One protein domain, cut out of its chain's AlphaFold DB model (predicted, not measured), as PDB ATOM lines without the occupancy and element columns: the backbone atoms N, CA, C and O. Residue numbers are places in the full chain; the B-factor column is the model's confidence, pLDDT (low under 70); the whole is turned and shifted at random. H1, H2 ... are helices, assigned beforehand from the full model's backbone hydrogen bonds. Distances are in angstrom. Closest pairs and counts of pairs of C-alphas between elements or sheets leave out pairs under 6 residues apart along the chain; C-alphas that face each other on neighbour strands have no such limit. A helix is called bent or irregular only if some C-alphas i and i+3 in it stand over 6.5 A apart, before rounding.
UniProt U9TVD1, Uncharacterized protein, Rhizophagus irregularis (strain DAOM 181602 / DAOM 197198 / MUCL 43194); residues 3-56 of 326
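AT A GLANCE: This is residues 3 to 56 of the 326 residues of an uncharacterized protein of Rhizophagus irregularis (strain DAOM 181602 / DAOM 197198 / MUCL 43194) (UniProt U9TVD1). Two helices make an open, right-angled arch: H2, the longer, and H1 meet near their ends at a corner formed by the tight link between them, like an L. Before H1, residues 3 to 14 make a curved stretch with no named element, and after H2, residues 48 to 56 turn back in a short tail. The printed part has 54 residues with two named helices, H1 then H2 along the chain, and no named strand; the class is all helix. The whole is only just extended, close to loose, with a radius of gyration of the C-alphas of 15.5 A, and its flat outline spans 39 by 29 by 14 A.

IN THESE COORDINATES: H2 is residues 32 to 47, 22.6 A from first to last C-alpha, from C-alpha 32 at (12.491, 20.124, -34.372) to C-alpha 47 at (20.686, 31.263, -52.196). H1 is residues 15 to 27, 17.8 A long, and begins at C-alpha 15 at (-2.496, 6.280, -43.235).

HOW THE PARTS SIT: H2 and H1 are close but not clearly touching, with 1 pair of C-alphas within 8 A. Their closest C-alphas, those of Lys 32 and Trp 25, are 7.3 A apart. Their lines are about perpendicular, at 85 degrees, and their centres are 21.0 A apart. Residues 36 to 41 of H2 stand free, as do residues 44 to 49, of which 44 to 47 belong to H2. In H1 and H2 every O i to N i+4 pair is within hydrogen-bond range.

THE WHOLE: The two C-alphas farthest apart, those of Lys 10 and Glu 47, are 40.3 A apart. The printed part has no cut, and the link from H1 to H2 is tight, with 4 residues. The mean pLDDT of the printed part is 89.3, and residues 52 to 56 are under 70.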
ATOM      1  N   SER A   3      10.222   4.682 -45.056       92.50
ATOM      2  CA  SER A   3       9.225   3.604 -44.974       92.50
ATOM      3  C   SER A   3       8.018   3.785 -45.905       92.50
ATOM      4  O   SER A   3       7.401   2.804 -46.296       92.50
ATOM      5  N   CYS A   4       7.677   5.016 -46.304       94.19
ATOM      6  CA  CYS A   4       6.581   5.267 -47.247       94.19
ATOM      7  C   CYS A   4       6.925   4.836 -48.683       94.19
ATOM      8  O   CYS A   4       6.025   4.720 -49.508       94.19
ATOM      9  N   TRP A   5       8.210   4.621 -48.970       94.69
ATOM     10  CA  TRP A   5       8.745   4.290 -50.292       94.69
ATOM     11  C   TRP A   5       9.150   2.812 -50.387       94.69
ATOM     12  O   TRP A   5       9.911   2.442 -51.275       94.69
ATOM     13  N   ASP A   6       8.678   1.963 -49.468       95.94
ATOM     14  CA  ASP A   6       8.957   0.527 -49.530       95.94
ATOM     15  C   ASP A   6       8.326  -0.079 -50.804       95.94
ATOM     16  O   ASP A   6       7.157   0.216 -51.102       95.94
ATOM     17  N   PRO A   7       9.061  -0.878 -51.602       94.12
ATOM     18  CA  PRO A   7       8.498  -1.530 -52.782       94.12
ATOM     19  C   PRO A   7       7.349  -2.480 -52.428       94.12
ATOM     20  O   PRO A   7       6.420  -2.608 -53.219       94.12
ATOM     21  N   ASP A   8       7.370  -3.090 -51.239       95.25
ATOM     22  CA  ASP A   8       6.284  -3.927 -50.737       95.25
ATOM     23  C   ASP A   8       5.195  -3.052 -50.078       95.25
ATOM     24  O   ASP A   8       5.437  -2.440 -49.030       95.25
ATOM     25  N   PRO A   9       3.963  -3.003 -50.626       93.62
ATOM     26  CA  PRO A   9       2.880  -2.199 -50.065       93.62
ATOM     27  C   PRO A   9       2.534  -2.564 -48.619       93.62
ATOM     28  O   PRO A   9       2.106  -1.693 -47.865       93.62
ATOM     29  N   LYS A  10       2.737  -3.825 -48.211       93.69
ATOM     30  CA  LYS A  10       2.422  -4.291 -46.851       93.69
ATOM     31  C   LYS A  10       3.405  -3.773 -45.803       93.69
ATOM     32  O   LYS A  10       3.079  -3.763 -44.619       93.69
ATOM     33  N   LYS A  11       4.597  -3.347 -46.227       96.12
ATOM     34  CA  LYS A  11       5.622  -2.754 -45.356       96.12
ATOM     35  C   LYS A  11       5.508  -1.238 -45.256       96.12
ATOM     36  O   LYS A  11       6.155  -0.627 -44.403       96.12
ATOM     37  N   ARG A  12       4.686  -0.617 -46.107       97.38
ATOM     38  CA  ARG A  12       4.413   0.816 -46.016       97.38
ATOM     39  C   ARG A  12       3.587   1.104 -44.759       97.38
ATOM     40  O   ARG A  12       2.712   0.319 -44.400       97.38
ATOM     41  N   PRO A  13       3.836   2.237 -44.085       96.88
ATOM     42  CA  PRO A  13       3.035   2.644 -42.942       96.88
ATOM     43  C   PRO A  13       1.586   2.894 -43.363       96.88
ATOM     44  O   PRO A  13       1.323   3.398 -44.458       96.88
ATOM     45  N   SER A  14       0.647   2.591 -42.468       96.44
ATOM     46  CA  SER A  14      -0.759   2.900 -42.708       96.44
ATOM     47  C   SER A  14      -0.993   4.414 -42.698       96.44
ATOM     48  O   SER A  14      -0.227   5.187 -42.113       96.44
ATOM     49  N   ILE A  15      -2.109   4.862 -43.279       95.31
ATOM     50  CA  ILE A  15      -2.496   6.280 -43.235       95.31
ATOM     51  C   ILE A  15      -2.635   6.803 -41.795       95.31
ATOM     52  O   ILE A  15      -2.325   7.962 -41.512       95.31
ATOM     53  N   LYS A  16      -3.047   5.933 -40.865       96.56
ATOM     54  CA  LYS A  16      -3.144   6.248 -39.438       96.56
ATOM     55  C   LYS A  16      -1.761   6.532 -38.850       96.56
ATOM     56  O   LYS A  16      -1.592   7.549 -38.182       96.56
ATOM     57  N   ASP A  17      -0.776   5.689 -39.146       95.62
ATOM     58  CA  ASP A  17       0.601   5.853 -38.659       95.62
ATOM     59  C   ASP A  17       1.250   7.115 -39.228       95.62
ATOM     60  O   ASP A  17       1.921   7.863 -38.511       95.62
ATOM     61  N   ILE A  18       0.992   7.398 -40.507       95.56
ATOM     62  CA  ILE A  18       1.442   8.623 -41.174       95.56
ATOM     63  C   ILE A  18       0.858   9.856 -40.468       95.56
ATOM     64  O   ILE A  18       1.610  10.752 -40.079       95.56
ATOM     65  N   ARG A  19      -0.461   9.887 -40.231       95.25
ATOM     66  CA  ARG A  19      -1.134  10.999 -39.537       95.25
ATOM     67  C   ARG A  19      -0.576  11.220 -38.130       95.25
ATOM     68  O   ARG A  19      -0.315  12.362 -37.755       95.25
ATOM     69  N   LEU A  20      -0.393  10.154 -37.351       94.50
ATOM     70  CA  LEU A  20       0.144  10.244 -35.987       94.50
ATOM     71  C   LEU A  20       1.593  10.744 -35.971       94.50
ATOM     72  O   LEU A  20       1.973  11.537 -35.105       94.50
ATOM     73  N   THR A  21       2.388  10.317 -36.952       93.81
ATOM     74  CA  THR A  21       3.775  10.761 -37.119       93.81
ATOM     75  C   THR A  21       3.834  12.257 -37.421       93.81
ATOM     76  O   THR A  21       4.521  12.987 -36.710       93.81
ATOM     77  N   PHE A  22       3.059  12.734 -38.402       91.00
ATOM     78  CA  PHE A  22       2.977  14.163 -38.718       91.00
ATOM     79  C   PHE A  22       2.456  14.989 -37.543       91.00
ATOM     80  O   PHE A  22       3.026  16.031 -37.236       91.00
ATOM     81  N   GLY A  23       1.425  14.505 -36.844       90.19
ATOM     82  CA  GLY A  23       0.917  15.174 -35.648       90.19
ATOM     83  C   GLY A  23       1.975  15.287 -34.547       90.19
ATOM     84  O   GLY A  23       2.089  16.321 -33.898       90.19
ATOM     85  N   SER A  24       2.809  14.263 -34.366       91.75
ATOM     86  CA  SER A  24       3.909  14.313 -33.394       91.75
ATOM     87  C   SER A  24       4.987  15.328 -33.783       91.75
ATOM     88  O   SER A  24       5.544  15.990 -32.911       91.75
ATOM     89  N   TRP A  25       5.285  15.473 -35.074       91.81
ATOM     90  CA  TRP A  25       6.222  16.492 -35.553       91.81
ATOM     91  C   TRP A  25       5.664  17.905 -35.372       91.81
ATOM     92  O   TRP A  25       6.339  18.751 -34.797       91.81
ATOM     93  N   ALA A  26       4.422  18.137 -35.808       84.62
ATOM     94  CA  ALA A  26       3.808  19.463 -35.809       84.62
ATOM     95  C   ALA A  26       3.424  19.953 -34.405       84.62
ATOM     96  O   ALA A  26       3.717  21.091 -34.060       84.62
ATOM     97  N   PHE A  27       2.790  19.103 -33.590       83.62
ATOM     98  CA  PHE A  27       2.197  19.524 -32.314       83.62
ATOM     99  C   PHE A  27       3.058  19.200 -31.095       83.62
ATOM    100  O   PHE A  27       2.938  19.857 -30.071       83.62
ATOM    101  N   ARG A  28       3.920  18.176 -31.174       86.19
ATOM    102  CA  ARG A  28       4.798  17.784 -30.054       86.19
ATOM    103  C   ARG A  28       6.248  18.223 -30.251       86.19
ATOM    104  O   ARG A  28       7.108  17.822 -29.474       86.19
ATOM    105  N   GLY A  29       6.535  18.976 -31.316       86.31
ATOM    106  CA  GLY A  29       7.882  19.458 -31.629       86.31
ATOM    107  C   GLY A  29       8.916  18.345 -31.822       86.31
ATOM    108  O   GLY A  29      10.114  18.575 -31.657       86.31
ATOM    109  N   LYS A  30       8.484  17.117 -32.140       89.81
ATOM    110  CA  LYS A  30       9.405  15.991 -32.307       89.81
ATOM    111  C   LYS A  30      10.292  16.223 -33.532       89.81
ATOM    112  O   LYS A  30       9.780  16.494 -34.615       89.81
ATOM    113  N   ASN A  31      11.602  16.038 -33.363       87.44
ATOM    114  CA  ASN A  31      12.642  16.251 -34.381       87.44
ATOM    115  C   ASN A  31      12.771  17.709 -34.874       87.44
ATOM    116  O   ASN A  31      13.159  17.953 -36.018       87.44
ATOM    117  N   LYS A  32      12.410  18.692 -34.035       91.12
ATOM    118  CA  LYS A  32      12.491  20.124 -34.372       91.12
ATOM    119  C   LYS A  32      13.896  20.539 -34.830       91.12
ATOM    120  O   LYS A  32      14.029  21.210 -35.846       91.12
ATOM    121  N   VAL A  33      14.937  20.066 -34.141       93.56
ATOM    122  CA  VAL A  33      16.341  20.393 -34.445       93.56
ATOM    123  C   VAL A  33      16.740  19.928 -35.848       93.56
ATOM    124  O   VAL A  33      17.378  20.663 -36.600       93.56
ATOM    125  N   GLU A  34      16.340  18.719 -36.238       92.81
ATOM    126  CA  GLU A  34      16.610  18.166 -37.561       92.81
ATOM    127  C   GLU A  34      15.872  18.937 -38.658       92.81
ATOM    128  O   GLU A  34      16.434  19.152 -39.735       92.81
ATOM    129  N   PHE A  35      14.640  19.383 -38.388       92.56
ATOM    130  CA  PHE A  35      13.894  20.239 -39.311       92.56
ATOM    131  C   PHE A  35      14.556  21.605 -39.475       92.56
ATOM    132  O   PHE A  35      14.760  22.030 -40.611       92.56
ATOM    133  N   ASP A  36      14.978  22.247 -38.388       93.31
ATOM    134  CA  ASP A  36      15.676  23.536 -38.440       93.31
ATOM    135  C   ASP A  36      17.002  23.420 -39.210       93.31
ATOM    136  O   ASP A  36      17.336  24.261 -40.054       93.31
ATOM    137  N   GLN A  37      17.743  22.328 -39.000       96.56
ATOM    138  CA  GLN A  37      18.968  22.047 -39.747       96.56
ATOM    139  C   GLN A  37      18.691  21.812 -41.241       96.56
ATOM    140  O   GLN A  37      19.427  22.314 -42.098       96.56
ATOM    141  N   ALA A  38      17.655  21.036 -41.572       93.19
ATOM    142  CA  ALA A  38      17.255  20.779 -42.952       93.19
ATOM    143  C   ALA A  38      16.802  22.067 -43.654       93.19
ATOM    144  O   ALA A  38      17.190  22.320 -44.794       93.19
ATOM    145  N   GLU A  39      16.058  22.915 -42.952       95.12
ATOM    146  CA  GLU A  39      15.560  24.191 -43.449       95.12
ATOM    147  C   GLU A  39      16.696  25.198 -43.674       95.12
ATOM    148  O   GLU A  39      16.746  25.868 -44.708       95.12
ATOM    149  N   SER A  40      17.688  25.235 -42.778       96.00
ATOM    150  CA  SER A  40      18.917  26.012 -42.977       96.00
ATOM    151  C   SER A  40      19.684  25.556 -44.226       96.00
ATOM    152  O   SER A  40      20.118  26.383 -45.031       96.00
ATOM    153  N   LYS A  41      19.806  24.237 -44.449       96.19
ATOM    154  CA  LYS A  41      20.418  23.688 -45.673       96.19
ATOM    155  C   LYS A  41      19.615  24.058 -46.922       96.19
ATOM    156  O   LYS A  41      20.212  24.461 -47.917       96.19
ATOM    157  N   ARG A  42      18.281  23.967 -46.869       94.62
ATOM    158  CA  ARG A  42      17.385  24.341 -47.974       94.62
ATOM    159  C   ARG A  42      17.563  25.809 -48.361       94.62
ATOM    160  O   ARG A  42      17.745  26.093 -49.541       94.62
ATOM    161  N   LYS A  43      17.579  26.724 -47.384       93.50
ATOM    162  CA  LYS A  43      17.811  28.162 -47.619       93.50
ATOM    163  C   LYS A  43      19.156  28.423 -48.298       93.50
ATOM    164  O   LYS A  43      19.181  29.065 -49.342       93.50
ATOM    165  N   LYS A  44      20.240  27.817 -47.797       94.50
ATOM    166  CA  LYS A  44      21.576  27.924 -48.415       94.50
ATOM    167  C   LYS A  44      21.598  27.426 -49.863       94.50
ATOM    168  O   LYS A  44      22.242  28.030 -50.711       94.50
ATOM    169  N   LEU A  45      20.904  26.329 -50.173       91.19
ATOM    170  CA  LEU A  45      20.838  25.795 -51.540       91.19
ATOM    171  C   LEU A  45      20.028  26.686 -52.494       91.19
ATOM    172  O   LEU A  45      20.355  26.748 -53.678       91.19
ATOM    173  N   ILE A  46      18.996  27.366 -51.988       88.00
ATOM    174  CA  ILE A  46      18.221  28.352 -52.755       88.00
ATOM    175  C   ILE A  46      19.069  29.591 -53.042       88.00
ATOM    176  O   ILE A  46      19.123  30.032 -54.185       88.00
ATOM    177  N   GLU A  47      19.776  30.117 -52.039       88.94
ATOM    178  CA  GLU A  47      20.686  31.263 -52.196       88.94
ATOM    179  C   GLU A  47      21.815  30.964 -53.186       88.94
ATOM    180  O   GLU A  47      22.129  31.785 -54.044       88.94
ATOM    181  N   LEU A  48      22.378  29.754 -53.117       88.62
ATOM    182  CA  LEU A  48      23.384  29.279 -54.066       88.62
ATOM    183  C   LEU A  48      22.827  29.010 -55.465       88.62
ATOM    184  O   LEU A  48      23.607  28.586 -56.316       88.62
ATOM    185  N   LYS A  49      21.515  29.191 -55.691       82.75
ATOM    186  CA  LYS A  49      20.825  28.796 -56.918       82.75
ATOM    187  C   LYS A  49      21.282  27.391 -57.324       82.75
ATOM    188  O   LYS A  49      21.976  27.208 -58.310       82.75
ATOM    189  N   LYS A  50      21.007  26.389 -56.495       81.38
ATOM    190  CA  LYS A  50      21.170  24.966 -56.861       81.38
ATOM    191  C   LYS A  50      19.834  24.242 -56.946       81.38
ATOM    192  O   LYS A  50      19.753  23.149 -57.493       81.38
ATOM    193  N   ILE A  51      18.807  24.841 -56.354       77.06
ATOM    194  CA  ILE A  51      17.429  24.368 -56.336       77.06
ATOM    195  C   ILE A  51      16.516  25.580 -56.523       77.06
ATOM    196  O   ILE A  51      16.812  26.665 -56.023       77.06
ATOM    197  N   GLY A  52      15.415  25.410 -57.250       69.12
ATOM    198  CA  GLY A  52      14.477  26.490 -57.560       69.12
ATOM    199  C   GLY A  52      13.878  26.339 -58.957       69.12
ATOM    200  O   GLY A  52      14.338  25.496 -59.725       69.12
ATOM    201  N   PRO A  53      12.867  27.148 -59.309       64.62
ATOM    202  CA  PRO A  53      12.218  27.094 -60.623       64.62
ATOM    203  C   PRO A  53      13.189  27.388 -61.777       64.62
ATOM    204  O   PRO A  53      12.978  26.920 -62.889       64.62
ATOM    205  N   GLU A  54      14.291  28.089 -61.496       62.91
ATOM    206  CA  GLU A  54      15.387  28.343 -62.442       62.91
ATOM    207  C   GLU A  54      16.181  27.064 -62.805       62.91
ATOM    208  O   GLU A  54      16.876  27.052 -63.815       62.91
ATOM    209  N   PHE A  55      16.046  25.978 -62.021       56.34
ATOM    210  CA  PHE A  55      16.672  24.657 -62.231       56.34
ATOM    211  C   PHE A  55      15.724  23.626 -62.838       56.34
ATOM    212  O   PHE A  55      16.058  22.443 -62.893       56.34
ATOM    213  N   ALA A  56      14.563  24.056 -63.337       58.19
ATOM    214  CA  ALA A  56      13.843  23.300 -64.353       58.19
ATOM    215  C   ALA A  56      14.644  23.365 -65.669       58.19
ATOM    216  O   ALA A  56      14.225  23.954 -66.664       58.19
TER     217      ALA A  56